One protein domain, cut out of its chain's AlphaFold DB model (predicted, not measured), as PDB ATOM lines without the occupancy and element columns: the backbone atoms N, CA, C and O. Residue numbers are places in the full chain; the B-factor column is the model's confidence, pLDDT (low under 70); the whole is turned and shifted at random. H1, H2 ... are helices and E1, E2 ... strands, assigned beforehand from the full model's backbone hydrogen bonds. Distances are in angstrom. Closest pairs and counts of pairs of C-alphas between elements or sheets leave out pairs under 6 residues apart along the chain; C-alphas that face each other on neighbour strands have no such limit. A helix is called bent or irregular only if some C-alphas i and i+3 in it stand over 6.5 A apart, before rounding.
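AT A GLANCE: This is residues 2 to 100 of the 104 residues of an uncharacterized protein of Salmonella typhimurium (UniProt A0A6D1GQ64). Look first at the small hairpin of E1 and E2, which lies at one end of a rod; the long helix H5 runs from it along one side toward the other end. The short helices H1 to H4 form a loose group beside H5, where H2 packs on it. The printed part has 99 residues, in the order H1 H2 H3 H4 E1 E2 H5, mostly helix, with an antiparallel sheet E1 - E2. It is loose, with a radius of gyration of the C-alphas of 17.5 A and spans of 63 by 26 by 22 A.

IN THESE COORDINATES: Find E1, residues 56 to 58, from C-alpha 56 at (-48.814, -15.258, -3.933), and E2, residues 66 to 68. H5, residues 71 to 98, runs 39.1 A to C-alpha 98 at (-5.223, -26.750, -6.897). It is irregular, with C-alphas 73 and 76 7.6 A apart, and has a kink of 39 degrees near residue 78. H1, residues 2 to 9, begins at (-24.580, -40.432, -8.166); H2 is residues 14 to 17, H3 25 to 31, and H4 38 to 47, 14.0 A long.

HOW THE PARTS SIT: In the hairpin E1 and E2, N 58 and O 66 are within hydrogen-bond range at 2.8 A. The closest C-alphas of E1 and H5 are Met 56 and Cys 73, 7.0 A. H5, with residues 84 to 91 alone, touches H2, closest at the C-alphas of Trp 88 and Leu 16, 5.4 A. H1 touches H3 at a steep tilt of 58 degrees, opposite ways, closest at the C-alphas of Leu 5 and Ala 30, 6.7 A. H1 and H2 only just touch, with 3 pairs of C-alphas within 8 A, and only at the corner, closest at Lys 8 and Val 14, 5.8 A. H4 is close to but not clearly touching H3, with Glu 38 and Met 25 as closest C-alphas, 7.2 A; H4 and H5 are apart. Every O i to N i+4 pair is within hydrogen-bond range in H1, H3 and H4, and 21 of 24 in H5; H2 is too short for such a pair.

THE WHOLE: The farthest C-alphas, Ser 63 and Asn 100, are 64.1 A apart. The printed part has no cut, and no link is long. Mean pLDDT of the printed part is 91.3; look for low confidence, under 70, at residue 2.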
ATOM      1  N   ARG A   2     -25.903 -39.753  -8.224       64.69
ATOM      2  CA  ARG A   2     -24.580 -40.432  -8.166       64.69
ATOM      3  C   ARG A   2     -23.408 -39.583  -8.695       64.69
ATOM      4  O   ARG A   2     -22.296 -39.742  -8.211       64.69
ATOM      5  N   GLY A   3     -23.663 -38.687  -9.654       80.75
ATOM      6  CA  GLY A   3     -22.653 -37.765 -10.187       80.75
ATOM      7  C   GLY A   3     -22.091 -36.802  -9.137       80.75
ATOM      8  O   GLY A   3     -20.881 -36.673  -9.036       80.75
ATOM      9  N   SER A   4     -22.943 -36.207  -8.296       82.19
ATOM     10  CA  SER A   4     -22.520 -35.259  -7.253       82.19
ATOM     11  C   SER A   4     -21.670 -35.923  -6.165       82.19
ATOM     12  O   SER A   4     -20.713 -35.329  -5.687       82.19
ATOM     13  N   LEU A   5     -21.963 -37.180  -5.810       86.06
ATOM     14  CA  LEU A   5     -21.137 -37.940  -4.861       86.06
ATOM     15  C   LEU A   5     -19.759 -38.271  -5.427       86.06
ATOM     16  O   LEU A   5     -18.766 -38.113  -4.726       86.06
ATOM     17  N   ARG A   6     -19.696 -38.700  -6.694       89.50
ATOM     18  CA  ARG A   6     -18.421 -38.962  -7.376       89.50
ATOM     19  C   ARG A   6     -17.586 -37.689  -7.485       89.50
ATOM     20  O   ARG A   6     -16.437 -37.697  -7.076       89.50
ATOM     21  N   ALA A   7     -18.198 -36.583  -7.910       90.38
ATOM     22  CA  ALA A   7     -17.532 -35.284  -7.964       90.38
ATOM     23  C   ALA A   7     -16.969 -34.880  -6.588       90.38
ATOM     24  O   ALA A   7     -15.821 -34.463  -6.487       90.38
ATOM     25  N   LYS A   8     -17.734 -35.076  -5.504       91.62
ATOM     26  CA  LYS A   8     -17.239 -34.807  -4.147       91.62
ATOM     27  C   LYS A   8     -16.065 -35.712  -3.754       91.62
ATOM     28  O   LYS A   8     -15.119 -35.233  -3.137       91.62
ATOM     29  N   GLN A   9     -16.109 -36.999  -4.109       92.56
ATOM     30  CA  GLN A   9     -14.999 -37.940  -3.893       92.56
ATOM     31  C   GLN A   9     -13.735 -37.539  -4.670       92.56
ATOM     32  O   GLN A   9     -12.632 -37.785  -4.200       92.56
ATOM     33  N   GLU A  10     -13.899 -36.876  -5.814       93.88
ATOM     34  CA  GLU A  10     -12.823 -36.304  -6.632       93.88
ATOM     35  C   GLU A  10     -12.357 -34.917  -6.145       93.88
ATOM     36  O   GLU A  10     -11.526 -34.280  -6.789       93.88
ATOM     37  N   GLY A  11     -12.878 -34.433  -5.012       93.94
ATOM     38  CA  GLY A  11     -12.489 -33.161  -4.400       93.94
ATOM     39  C   GLY A  11     -13.235 -31.933  -4.926       93.94
ATOM     40  O   GLY A  11     -12.974 -30.827  -4.455       93.94
ATOM     41  N   VAL A  12     -14.187 -32.097  -5.850       95.25
ATOM     42  CA  VAL A  12     -15.025 -30.991  -6.336       95.25
ATOM     43  C   VAL A  12     -15.852 -30.436  -5.161       95.25
ATOM     44  O   VAL A  12     -16.438 -31.224  -4.408       95.25
ATOM     45  N   PRO A  13     -15.953 -29.103  -4.985       95.44
ATOM     46  CA  PRO A  13     -16.530 -28.486  -3.785       95.44
ATOM     47  C   PRO A  13     -18.070 -28.452  -3.803       95.44
ATOM     48  O   PRO A  13     -18.685 -27.395  -3.679       95.44
ATOM     49  N   VAL A  14     -18.706 -29.610  -4.015       94.38
ATOM     50  CA  VAL A  14     -20.161 -29.797  -4.215       94.38
ATOM     51  C   VAL A  14     -21.011 -29.133  -3.128       94.38
ATOM     52  O   VAL A  14     -22.098 -28.646  -3.417       94.38
ATOM     53  N   GLU A  15     -20.508 -29.057  -1.901       94.19
ATOM     54  CA  GLU A  15     -21.123 -28.369  -0.764       94.19
ATOM     55  C   GLU A  15     -21.431 -26.884  -1.015       94.19
ATOM     56  O   GLU A  15     -22.362 -26.355  -0.418       94.19
ATOM     57  N   LEU A  16     -20.714 -26.213  -1.923       96.00
ATOM     58  CA  LEU A  16     -20.958 -24.804  -2.254       96.00
ATOM     59  C   LEU A  16     -22.271 -24.584  -3.014       96.00
ATOM     60  O   LEU A  16     -22.702 -23.444  -3.158       96.00
ATOM     61  N   LEU A  17     -22.908 -25.657  -3.493       95.50
ATOM     62  CA  LEU A  17     -24.246 -25.623  -4.090       95.50
ATOM     63  C   LEU A  17     -25.373 -25.646  -3.041       95.50
ATOM     64  O   LEU A  17     -26.544 -25.652  -3.420       95.50
ATOM     65  N   SER A  18     -25.040 -25.716  -1.749       95.81
ATOM     66  CA  SER A  18     -26.022 -25.737  -0.664       95.81
ATOM     67  C   SER A  18     -26.719 -24.390  -0.508       95.81
ATOM     68  O   SER A  18     -26.094 -23.331  -0.617       95.81
ATOM     69  N   PHE A  19     -28.009 -24.431  -0.184       96.25
ATOM     70  CA  PHE A  19     -28.726 -23.239   0.255       96.25
ATOM     71  C   PHE A  19     -28.237 -22.803   1.645       96.25
ATOM     72  O   PHE A  19     -27.888 -23.665   2.453       96.25
ATOM     73  N   PRO A  20     -28.247 -21.497   1.979       93.25
ATOM     74  CA  PRO A  20     -27.789 -21.018   3.289       93.25
ATOM     75  C   PRO A  20     -28.512 -21.663   4.480       93.25
ATOM     76  O   PRO A  20     -27.906 -21.896   5.522       93.25
ATOM     77  N   ALA A  21     -29.805 -21.968   4.322       93.06
ATOM     78  CA  ALA A  21     -30.616 -22.639   5.337       93.06
ATOM     79  C   ALA A  21     -30.496 -24.179   5.310       93.06
ATOM     80  O   ALA A  21     -31.001 -24.852   6.208       93.06
ATOM     81  N   GLU A  22     -29.841 -24.754   4.299       94.69
ATOM     82  CA  GLU A  22     -29.683 -26.197   4.140       94.69
ATOM     83  C   GLU A  22     -28.362 -26.664   4.767       94.69
ATOM     84  O   GLU A  22     -27.279 -26.406   4.245       94.69
ATOM     85  N   GLN A  23     -28.445 -27.382   5.891       91.25
ATOM     86  CA  GLN A  23     -27.263 -27.890   6.609       91.25
ATOM     87  C   GLN A  23     -26.893 -29.330   6.225       91.25
ATOM     88  O   GLN A  23     -25.753 -29.756   6.389       91.25
ATOM     89  N   ASP A  24     -27.853 -30.097   5.710       92.62
ATOM     90  CA  ASP A  24     -27.754 -31.539   5.485       92.62
ATOM     91  C   ASP A  24     -27.648 -31.918   3.998       92.62
ATOM     92  O   ASP A  24     -27.827 -33.078   3.630       92.62
ATOM     93  N   MET A  25     -27.298 -30.961   3.133       93.31
ATOM     94  CA  MET A  25     -27.220 -31.130   1.677       93.31
ATOM     95  C   MET A  25     -26.429 -32.379   1.258       93.31
ATOM     96  O   MET A  25     -26.936 -33.217   0.510       93.31
ATOM     97  N   LEU A  26     -25.213 -32.573   1.788       91.38
ATOM     98  CA  LEU A  26     -24.383 -33.739   1.450       91.38
ATOM     99  C   LEU A  26     -25.003 -35.064   1.920       91.38
ATOM    100  O   LEU A  26     -24.866 -36.078   1.234       91.38
ATOM    101  N   VAL A  27     -25.717 -35.057   3.052       92.31
ATOM    102  CA  VAL A  27     -26.439 -36.234   3.563       92.31
ATOM    103  C   VAL A  27     -27.580 -36.596   2.612       92.31
ATOM    104  O   VAL A  27     -27.717 -37.758   2.229       92.31
ATOM    105  N   LYS A  28     -28.344 -35.603   2.147       92.44
ATOM    106  CA  LYS A  28     -29.418 -35.788   1.159       92.44
ATOM    107  C   LYS A  28     -28.896 -36.291  -0.187       92.44
ATOM    108  O   LYS A  28     -29.442 -37.233  -0.765       92.44
ATOM    109  N   VAL A  29     -27.788 -35.720  -0.665       88.75
ATOM    110  CA  VAL A  29     -27.104 -36.172  -1.885       88.75
ATOM    111  C   VAL A  29     -26.645 -37.630  -1.754       88.75
ATOM    112  O   VAL A  29     -26.796 -38.398  -2.709       88.75
ATOM    113  N   ALA A  30     -26.142 -38.030  -0.580       87.88
ATOM    114  CA  ALA A  30     -25.748 -39.409  -0.278       87.88
ATOM    115  C   ALA A  30     -26.938 -40.378  -0.230       87.88
ATOM    116  O   ALA A  30     -26.847 -41.479  -0.773       87.88
ATOM    117  N   ALA A  31     -28.067 -39.954   0.346       87.56
ATOM    118  CA  ALA A  31     -29.310 -40.729   0.372       87.56
ATOM    119  C   ALA A  31     -29.897 -40.947  -1.037       87.56
ATOM    120  O   ALA A  31     -30.549 -41.956  -1.310       87.56
ATOM    121  N   GLY A  32     -29.641 -40.021  -1.967       76.50
ATOM    122  CA  GLY A  32     -29.770 -40.232  -3.408       76.50
ATOM    123  C   GLY A  32     -31.190 -40.225  -3.978       76.50
ATOM    124  O   GLY A  32     -31.319 -40.311  -5.203       76.50
ATOM    125  N   ARG A  33     -32.237 -40.111  -3.148       74.88
ATOM    126  CA  ARG A  33     -33.634 -39.963  -3.605       74.88
ATOM    127  C   ARG A  33     -34.485 -39.033  -2.748       74.88
ATOM    128  O   ARG A  33     -35.118 -38.149  -3.306       74.88
ATOM    129  N   THR A  34     -34.569 -39.243  -1.436       81.31
ATOM    130  CA  THR A  34     -35.466 -38.454  -0.574       81.31
ATOM    131  C   THR A  34     -34.932 -38.417   0.863       81.31
ATOM    132  O   THR A  34     -34.552 -39.476   1.365       81.31
ATOM    133  N   PRO A  35     -34.929 -37.247   1.532       84.69
ATOM    134  CA  PRO A  35     -35.222 -35.928   0.958       84.69
ATOM    135  C   PRO A  35     -34.187 -35.538  -0.111       84.69
ATOM    136  O   PRO A  35     -33.024 -35.925  -0.029       84.69
ATOM    137  N   GLU A  36     -34.628 -34.851  -1.169       90.31
ATOM    138  CA  GLU A  36     -33.722 -34.320  -2.195       90.31
ATOM    139  C   GLU A  36     -32.963 -33.118  -1.630       90.31
ATOM    140  O   GLU A  36     -33.534 -32.330  -0.880       90.31
ATOM    141  N   ALA A  37     -31.693 -32.960  -2.014       93.38
ATOM    142  CA  ALA A  37     -30.984 -31.705  -1.784       93.38
ATOM    143  C   ALA A  37     -31.751 -30.541  -2.425       93.38
ATOM    144  O   ALA A  37     -32.299 -30.697  -3.521       93.38
ATOM    145  N   GLU A  38     -31.765 -29.384  -1.772       94.88
ATOM    146  CA  GLU A  38     -32.687 -28.294  -2.103       94.88
ATOM    147  C   GLU A  38     -32.517 -27.797  -3.545       94.88
ATOM    148  O   GLU A  38     -33.490 -27.652  -4.285       94.88
ATOM    149  N   ILE A  39     -31.271 -27.677  -4.013       93.69
ATOM    150  CA  ILE A  39     -30.962 -27.306  -5.402       93.69
ATOM    151  C   ILE A  39     -31.517 -28.309  -6.431       93.69
ATOM    152  O   ILE A  39     -31.938 -27.924  -7.524       93.69
ATOM    153  N   VAL A  40     -31.552 -29.603  -6.091       92.00
ATOM    154  CA  VAL A  40     -32.095 -30.665  -6.954       92.00
ATOM    155  C   VAL A  40     -33.618 -30.601  -6.963       92.00
ATOM    156  O   VAL A  40     -34.212 -30.616  -8.043       92.00
ATOM    157  N   ARG A  41     -34.229 -30.468  -5.779       93.94
ATOM    158  CA  ARG A  41     -35.677 -30.314  -5.595       93.94
ATOM    159  C   ARG A  41     -36.206 -29.126  -6.397       93.94
ATOM    160  O   ARG A  41     -37.119 -29.285  -7.206       93.94
ATOM    161  N   LEU A  42     -35.580 -27.957  -6.237       94.56
ATOM    162  CA  LEU A  42     -35.941 -26.721  -6.932       94.56
ATOM    163  C   LEU A  42     -35.806 -26.853  -8.445       94.56
ATOM    164  O   LEU A  42     -36.754 -26.562  -9.172       94.56
ATOM    165  N   ARG A  43     -34.665 -27.353  -8.937       92.50
ATOM    166  CA  ARG A  43     -34.463 -27.595 -10.372       92.50
ATOM    167  C   ARG A  43     -35.536 -28.528 -10.930       92.50
ATOM    168  O   ARG A  43     -36.070 -28.266 -12.005       92.50
ATOM    169  N   ASN A  44     -35.852 -29.612 -10.223       92.31
ATOM    170  CA  ASN A  44     -36.876 -30.559 -10.653       92.31
ATOM    171  C   ASN A  44     -38.257 -29.902 -10.682       92.31
ATOM    172  O   ASN A  44     -38.951 -30.018 -11.688       92.31
ATOM    173  N   ASN A  45     -38.642 -29.180  -9.632       92.94
ATOM    174  CA  ASN A  45     -39.924 -28.487  -9.577       92.94
ATOM    175  C   ASN A  45     -40.064 -27.454 -10.698       92.94
ATOM    176  O   ASN A  45     -41.021 -27.524 -11.470       92.94
ATOM    177  N   LEU A  46     -39.079 -26.569 -10.861       90.88
ATOM    178  CA  LEU A  46     -39.102 -25.524 -11.884       90.88
ATOM    179  C   LEU A  46     -39.137 -26.101 -13.306       90.88
ATOM    180  O   LEU A  46     -39.949 -25.662 -14.117       90.88
ATOM    181  N   CYS A  47     -38.324 -27.119 -13.615       90.81
ATOM    182  CA  CYS A  47     -38.334 -27.756 -14.938       90.81
ATOM    183  C   CYS A  47     -39.652 -28.479 -15.257       90.81
ATOM    184  O   CYS A  47     -39.993 -28.615 -16.429       90.81
ATOM    185  N   HIS A  48     -40.387 -28.938 -14.242       92.69
ATOM    186  CA  HIS A  48     -41.716 -29.525 -14.418       92.69
ATOM    187  C   HIS A  48     -42.851 -28.489 -14.334       92.69
ATOM    188  O   HIS A  48     -44.019 -28.865 -14.380       92.69
ATOM    189  N   GLY A  49     -42.539 -27.195 -14.196       88.50
ATOM    190  CA  GLY A  49     -43.542 -26.137 -14.049       88.50
ATOM    191  C   GLY A  49     -44.258 -26.134 -12.693       88.50
ATOM    192  O   GLY A  49     -45.278 -25.465 -12.538       88.50
ATOM    193  N   ASN A  50     -43.741 -26.857 -11.696       91.62
ATOM    194  CA  ASN A  50     -44.253 -26.807 -10.335       91.62
ATOM    195  C   ASN A  50     -43.757 -25.533  -9.639       91.62
ATOM    196  O   ASN A  50     -42.678 -25.493  -9.056       91.62
ATOM    197  N   ILE A  51     -44.577 -24.491  -9.725       89.25
ATOM    198  CA  ILE A  51     -44.315 -23.154  -9.176       89.25
ATOM    199  C   ILE A  51     -45.183 -22.830  -7.956       89.25
ATOM    200  O   ILE A  51     -45.234 -21.682  -7.526       89.25
ATOM    201  N   LEU A  52     -45.916 -23.814  -7.420       89.94
ATOM    202  CA  LEU A  52     -46.951 -23.577  -6.409       89.94
ATOM    203  C   LEU A  52     -46.406 -22.922  -5.133       89.94
ATOM    204  O   LEU A  52     -47.136 -22.158  -4.507       89.94
ATOM    205  N   GLU A  53     -45.143 -23.192  -4.789       89.94
ATOM    206  CA  GLU A  53     -44.437 -22.593  -3.646       89.94
ATOM    207  C   GLU A  53     -44.094 -21.108  -3.834       89.94
ATOM    208  O   GLU A  53     -43.850 -20.414  -2.856       89.94
ATOM    209  N   PHE A  54     -44.144 -20.603  -5.070       92.50
ATOM    210  CA  PHE A  54     -43.909 -19.195  -5.402       92.50
ATOM    211  C   PHE A  54     -45.215 -18.434  -5.663       92.50
ATOM    212  O   PHE A  54     -45.201 -17.266  -6.030       92.50
ATOM    213  N   ILE A  55     -46.383 -19.062  -5.541       91.81
ATOM    214  CA  ILE A  55     -47.641 -18.363  -5.815       91.81
ATOM    215  C   ILE A  55     -47.998 -17.460  -4.636       91.81
ATOM    216  O   ILE A  55     -48.112 -17.928  -3.505       91.81
ATOM    217  N   MET A  56     -48.261 -16.183  -4.919       89.31
ATOM    218  CA  MET A  56     -48.814 -15.258  -3.933       89.31
ATOM    219  C   MET A  56     -50.341 -15.353  -3.897       89.31
ATOM    220  O   MET A  56     -50.992 -15.532  -4.931       89.31
ATOM    221  N   SER A  57     -50.912 -15.202  -2.704       90.12
ATOM    222  CA  SER A  57     -52.356 -15.058  -2.500       90.12
ATOM    223  C   SER A  57     -52.670 -13.593  -2.231       90.12
ATOM    224  O   SER A  57     -52.181 -13.027  -1.256       90.12
ATOM    225  N   VAL A  58     -53.478 -12.984  -3.093       88.25
ATOM    226  CA  VAL A  58     -53.896 -11.584  -2.986       88.25
ATOM    227  C   VAL A  58     -55.377 -11.548  -2.644       88.25
ATOM    228  O   VAL A  58     -56.206 -12.044  -3.407       88.25
ATOM    229  N   ASP A  59     -55.714 -10.968  -1.498       87.62
ATOM    230  CA  ASP A  59     -57.104 -10.688  -1.154       87.62
ATOM    231  C   ASP A  59     -57.530  -9.365  -1.802       87.62
ATOM    232  O   ASP A  59     -56.897  -8.329  -1.599       87.62
ATOM    233  N   ILE A  60     -58.583  -9.417  -2.613       84.62
ATOM    234  CA  ILE A  60     -59.139  -8.253  -3.313       84.62
ATOM    235  C   ILE A  60     -60.575  -7.932  -2.867       84.62
ATOM    236  O   ILE A  60     -61.271  -7.176  -3.542       84.62
ATOM    237  N   GLY A  61     -61.049  -8.512  -1.757       77.69
ATOM    238  CA  GLY A  61     -62.377  -8.224  -1.199       77.69
ATOM    239  C   GLY A  61     -63.560  -8.790  -2.000       77.69
ATOM    240  O   GLY A  61     -64.706  -8.431  -1.737       77.69
ATOM    241  N   THR A  62     -63.304  -9.669  -2.975       74.44
ATOM    242  CA  THR A  62     -64.328 -10.457  -3.686       74.44
ATOM    243  C   THR A  62     -64.453 -11.864  -3.084       74.44
ATOM    244  O   THR A  62     -63.946 -12.122  -2.000       74.44
ATOM    245  N   SER A  63     -65.124 -12.795  -3.771       76.56
ATOM    246  CA  SER A  63     -65.462 -14.172  -3.354       76.56
ATOM    247  C   SER A  63     -64.280 -15.136  -3.078       76.56
ATOM    248  O   SER A  63     -64.402 -16.335  -3.320       76.56
ATOM    249  N   GLY A  64     -63.140 -14.641  -2.589       82.44
ATOM    250  CA  GLY A  64     -61.950 -15.400  -2.203       82.44
ATOM    251  C   GLY A  64     -60.635 -14.755  -2.676       82.44
ATOM    252  O   GLY A  64     -60.656 -13.894  -3.560       82.44
ATOM    253  N   PRO A  65     -59.486 -15.176  -2.109       87.25
ATOM    254  CA  PRO A  65     -58.171 -14.698  -2.522       87.25
ATOM    255  C   PRO A  65     -57.810 -15.195  -3.929       87.25
ATOM    256  O   PRO A  65     -58.026 -16.359  -4.273       87.25
ATOM    257  N   ILE A  66     -57.205 -14.322  -4.731       89.75
ATOM    258  CA  ILE A  66     -56.686 -14.660  -6.057       89.75
ATOM    259  C   ILE A  66     -55.251 -15.154  -5.922       89.75
ATOM    260  O   ILE A  66     -54.408 -14.529  -5.281       89.75
ATOM    261  N   ARG A  67     -54.962 -16.274  -6.579       90.81
ATOM    262  CA  ARG A  67     -53.617 -16.832  -6.696       90.81
ATOM    263  C   ARG A  67     -52.926 -16.250  -7.923       90.81
ATOM    264  O   ARG A  67     -53.396 -16.461  -9.039       90.81
ATOM    265  N   ILE A  68     -51.826 -15.533  -7.723       90.94
ATOM    266  CA  ILE A  68     -51.080 -14.865  -8.794       90.94
ATOM    267  C   ILE A  68     -49.640 -15.376  -8.796       90.94
ATOM    268  O   ILE A  68     -49.012 -15.534  -7.749       90.94
ATOM    269  N   PHE A  69     -49.109 -15.626  -9.990       91.38
ATOM    270  CA  PHE A  69     -47.686 -15.847 -10.205       91.38
ATOM    271  C   PHE A  69     -47.144 -14.748 -11.111       91.38
ATOM    272  O   PHE A  69     -47.667 -14.510 -12.198       91.38
ATOM    273  N   THR A  70     -46.089 -14.085 -10.658       91.19
ATOM    274  CA  THR A  70     -45.328 -13.116 -11.449       91.19
ATOM    275  C   THR A  70     -43.840 -13.420 -11.273       91.19
ATOM    276  O   THR A  70     -43.480 -14.069 -10.290       91.19
ATOM    277  N   PRO A  71     -42.950 -12.947 -12.164       88.88
ATOM    278  CA  PRO A  71     -41.504 -13.131 -11.990       88.88
ATOM    279  C   PRO A  71     -40.988 -12.648 -10.627       88.88
ATOM    280  O   PRO A  71     -40.027 -13.189 -10.086       88.88
ATOM    281  N   GLU A  72     -41.673 -11.659 -10.059       93.62
ATOM    282  CA  GLU A  72     -41.388 -11.081  -8.755       93.62
ATOM    283  C   GLU A  72     -41.466 -12.098  -7.609       93.62
ATOM    284  O   GLU A  72     -40.656 -12.070  -6.689       93.62
ATOM    285  N   CYS A  73     -42.360 -13.081  -7.713       93.50
ATOM    286  CA  CYS A  73     -42.465 -14.164  -6.743       93.50
ATOM    287  C   CYS A  73     -41.186 -15.001  -6.594       93.50
ATOM    288  O   CYS A  73     -40.995 -15.665  -5.580       93.50
ATOM    289  N   CYS A  74     -40.327 -15.011  -7.614       93.50
ATOM    290  CA  CYS A  74     -39.070 -15.747  -7.604       93.50
ATOM    291  C   CYS A  74     -37.868 -14.848  -7.285       93.50
ATOM    292  O   CYS A  74     -36.740 -15.322  -7.397       93.50
ATOM    293  N   ARG A  75     -38.063 -13.570  -6.915       95.00
ATOM    294  CA  ARG A  75     -36.962 -12.616  -6.691       95.00
ATOM    295  C   ARG A  75     -35.966 -13.128  -5.650       95.00
ATOM    296  O   ARG A  75     -34.766 -13.141  -5.916       95.00
ATOM    297  N   GLU A  76     -36.451 -13.554  -4.488       94.38
ATOM    298  CA  GLU A  76     -35.597 -14.051  -3.399       94.38
ATOM    299  C   GLU A  76     -34.801 -15.278  -3.845       94.38
ATOM    300  O   GLU A  76     -33.572 -15.271  -3.789       94.38
ATOM    301  N   LEU A  77     -35.487 -16.266  -4.427       94.88
ATOM    302  CA  LEU A  77     -34.846 -17.451  -4.990       94.88
ATOM    303  C   LEU A  77     -33.794 -17.090  -6.053       94.88
ATOM    304  O   LEU A  77     -32.710 -17.667  -6.077       94.88
ATOM    305  N   ALA A  78     -34.083 -16.136  -6.939       95.31
ATOM    306  CA  ALA A  78     -33.145 -15.705  -7.970       95.31
ATOM    307  C   ALA A  78     -31.882 -15.072  -7.365       95.31
ATOM    308  O   ALA A  78     -30.773 -15.335  -7.843       95.31
ATOM    309  N   HIS A  79     -32.019 -14.273  -6.302       97.00
ATOM    310  CA  HIS A  79     -30.875 -13.727  -5.576       97.00
ATOM    311  C   HIS A  79     -30.054 -14.820  -4.888       97.00
ATOM    312  O   HIS A  79     -28.824 -14.811  -5.000       97.00
ATOM    313  N   GLU A  80     -30.708 -15.784  -4.240       96.75
ATOM    314  CA  GLU A  80     -30.033 -16.918  -3.607       96.75
ATOM    315  C   GLU A  80     -29.272 -17.763  -4.630       96.75
ATOM    316  O   GLU A  80     -28.067 -17.970  -4.482       96.75
ATOM    317  N   LEU A  81     -29.923 -18.166  -5.725       96.50
ATOM    318  CA  LEU A  81     -29.290 -18.923  -6.805       96.50
ATOM    319  C   LEU A  81     -28.123 -18.157  -7.438       96.50
ATOM    320  O   LEU A  81     -27.105 -18.766  -7.775       96.50
ATOM    321  N   SER A  82     -28.233 -16.831  -7.579       97.50
ATOM    322  CA  SER A  82     -27.135 -15.996  -8.079       97.50
ATOM    323  C   SER A  82     -25.934 -16.021  -7.130       97.50
ATOM    324  O   SER A  82     -24.799 -16.189  -7.580       97.50
ATOM    325  N   SER A  83     -26.171 -15.903  -5.822       97.62
ATOM    326  CA  SER A  83     -25.129 -15.969  -4.792       97.62
ATOM    327  C   SER A  83     -24.446 -17.342  -4.757       97.62
ATOM    328  O   SER A  83     -23.221 -17.430  -4.861       97.62
ATOM    329  N   ILE A  84     -25.240 -18.417  -4.723       97.44
ATOM    330  CA  ILE A  84     -24.761 -19.807  -4.772       97.44
ATOM    331  C   ILE A  84     -23.908 -20.032  -6.026       97.44
ATOM    332  O   ILE A  84     -22.800 -20.557  -5.940       97.44
ATOM    333  N   SER A  85     -24.375 -19.568  -7.188       97.31
ATOM    334  CA  SER A  85     -23.647 -19.713  -8.454       97.31
ATOM    335  C   SER A  85     -22.294 -19.004  -8.433       97.31
ATOM    336  O   SER A  85     -21.305 -19.559  -8.910       97.31
ATOM    337  N   ARG A  86     -22.212 -17.799  -7.853       97.69
ATOM    338  CA  ARG A  86     -20.935 -17.081  -7.705       97.69
ATOM    339  C   ARG A  86     -19.962 -17.860  -6.823       97.69
ATOM    340  O   ARG A  86     -18.818 -18.059  -7.224       97.69
ATOM    341  N   ASN A  87     -20.422 -18.336  -5.667       97.12
ATOM    342  CA  ASN A  87     -19.592 -19.115  -4.745       97.12
ATOM    343  C   ASN A  87     -19.103 -20.412  -5.392       97.12
ATOM    344  O   ASN A  87     -17.923 -20.746  -5.293       97.12
ATOM    345  N   TRP A  88     -19.988 -21.103  -6.111       96.75
ATOM    346  CA  TRP A  88     -19.655 -22.305  -6.859       96.75
ATOM    347  C   TRP A  88     -18.565 -22.057  -7.903       96.75
ATOM    348  O   TRP A  88     -17.588 -22.797  -7.935       96.75
ATOM    349  N   VAL A  89     -18.684 -21.004  -8.718       96.81
ATOM    350  CA  VAL A  89     -17.680 -20.671  -9.743       96.81
ATOM    351  C   VAL A  89     -16.316 -20.387  -9.113       96.81
ATOM    352  O   VAL A  89     -15.307 -20.907  -9.586       96.81
ATOM    353  N   VAL A  90     -16.275 -19.613  -8.025       96.88
ATOM    354  CA  VAL A  90     -15.025 -19.320  -7.303       96.88
ATOM    355  C   VAL A  90     -14.398 -20.599  -6.742       96.88
ATOM    356  O   VAL A  90     -13.204 -20.837  -6.932       96.88
ATOM    357  N   GLY A  91     -15.189 -21.445  -6.081       96.81
ATOM    358  CA  GLY A  91     -14.700 -22.701  -5.520       96.81
ATOM    359  C   GLY A  91     -14.245 -23.692  -6.588       96.81
ATOM    360  O   GLY A  91     -13.212 -24.336  -6.426       96.81
ATOM    361  N   LEU A  92     -14.975 -23.784  -7.699       95.25
ATOM    362  CA  LEU A  92     -14.620 -24.643  -8.823       95.25
ATOM    363  C   LEU A  92     -13.317 -24.184  -9.484       95.25
ATOM    364  O   LEU A  92     -12.459 -25.013  -9.773       95.25
ATOM    365  N   HIS A  93     -13.129 -22.873  -9.654       95.31
ATOM    366  CA  HIS A  93     -11.871 -22.319 -10.144       95.31
ATOM    367  C   HIS A  93     -10.705 -22.655  -9.209       95.31
ATOM    368  O   HIS A  93      -9.659 -23.110  -9.670       95.31
ATOM    369  N   LYS A  94     -10.890 -22.500  -7.892       95.56
ATOM    370  CA  LYS A  94      -9.878 -22.899  -6.909       95.56
ATOM    371  C   LYS A  94      -9.546 -24.389  -7.012       95.56
ATOM    372  O   LYS A  94      -8.373 -24.739  -7.062       95.56
ATOM    373  N   TYR A  95     -10.562 -25.246  -7.095       95.62
ATOM    374  CA  TYR A  95     -10.379 -26.681  -7.305       95.62
ATOM    375  C   TYR A  95      -9.561 -26.972  -8.572       95.62
ATOM    376  O   TYR A  95      -8.651 -27.794  -8.528       95.62
ATOM    377  N   TRP A  96      -9.830 -26.280  -9.682       94.56
ATOM    378  CA  TRP A  96      -9.057 -26.448 -10.913       94.56
ATOM    379  C   TRP A  96      -7.589 -26.064 -10.752       94.56
ATOM    380  O   TRP A  96      -6.718 -26.850 -11.122       94.56
ATOM    381  N   VAL A  97      -7.316 -24.900 -10.158       94.50
ATOM    382  CA  VAL A  97      -5.947 -24.435  -9.885       94.50
ATOM    383  C   VAL A  97      -5.208 -25.421  -8.981       94.50
ATOM    384  O   VAL A  97      -4.106 -25.843  -9.319       94.50
ATOM    385  N   ASP A  98      -5.830 -25.843  -7.878       95.12
ATOM    386  CA  ASP A  98      -5.223 -26.750  -6.897       95.12
ATOM    387  C   ASP A  98      -4.919 -28.146  -7.493       95.12
ATOM    388  O   ASP A  98      -4.048 -28.854  -6.990       95.12
ATOM    389  N   ASN A  99      -5.604 -28.537  -8.576       94.56
ATOM    390  CA  ASN A  99      -5.440 -29.833  -9.246       94.56
ATOM    391  C   ASN A  99      -4.742 -29.743 -10.617       94.56
ATOM    392  O   ASN A  99      -4.723 -30.732 -11.349       94.56
ATOM    393  N   ASN A 100      -4.174 -28.587 -10.989       92.56
ATOM    394  CA  ASN A 100      -3.587 -28.339 -12.317       92.56
ATOM    395  C   ASN A 100      -4.525 -28.709 -13.483       92.56
ATOM    396  O   ASN A 100      -4.086 -29.127 -14.559       92.56
TER     397      ASN A 100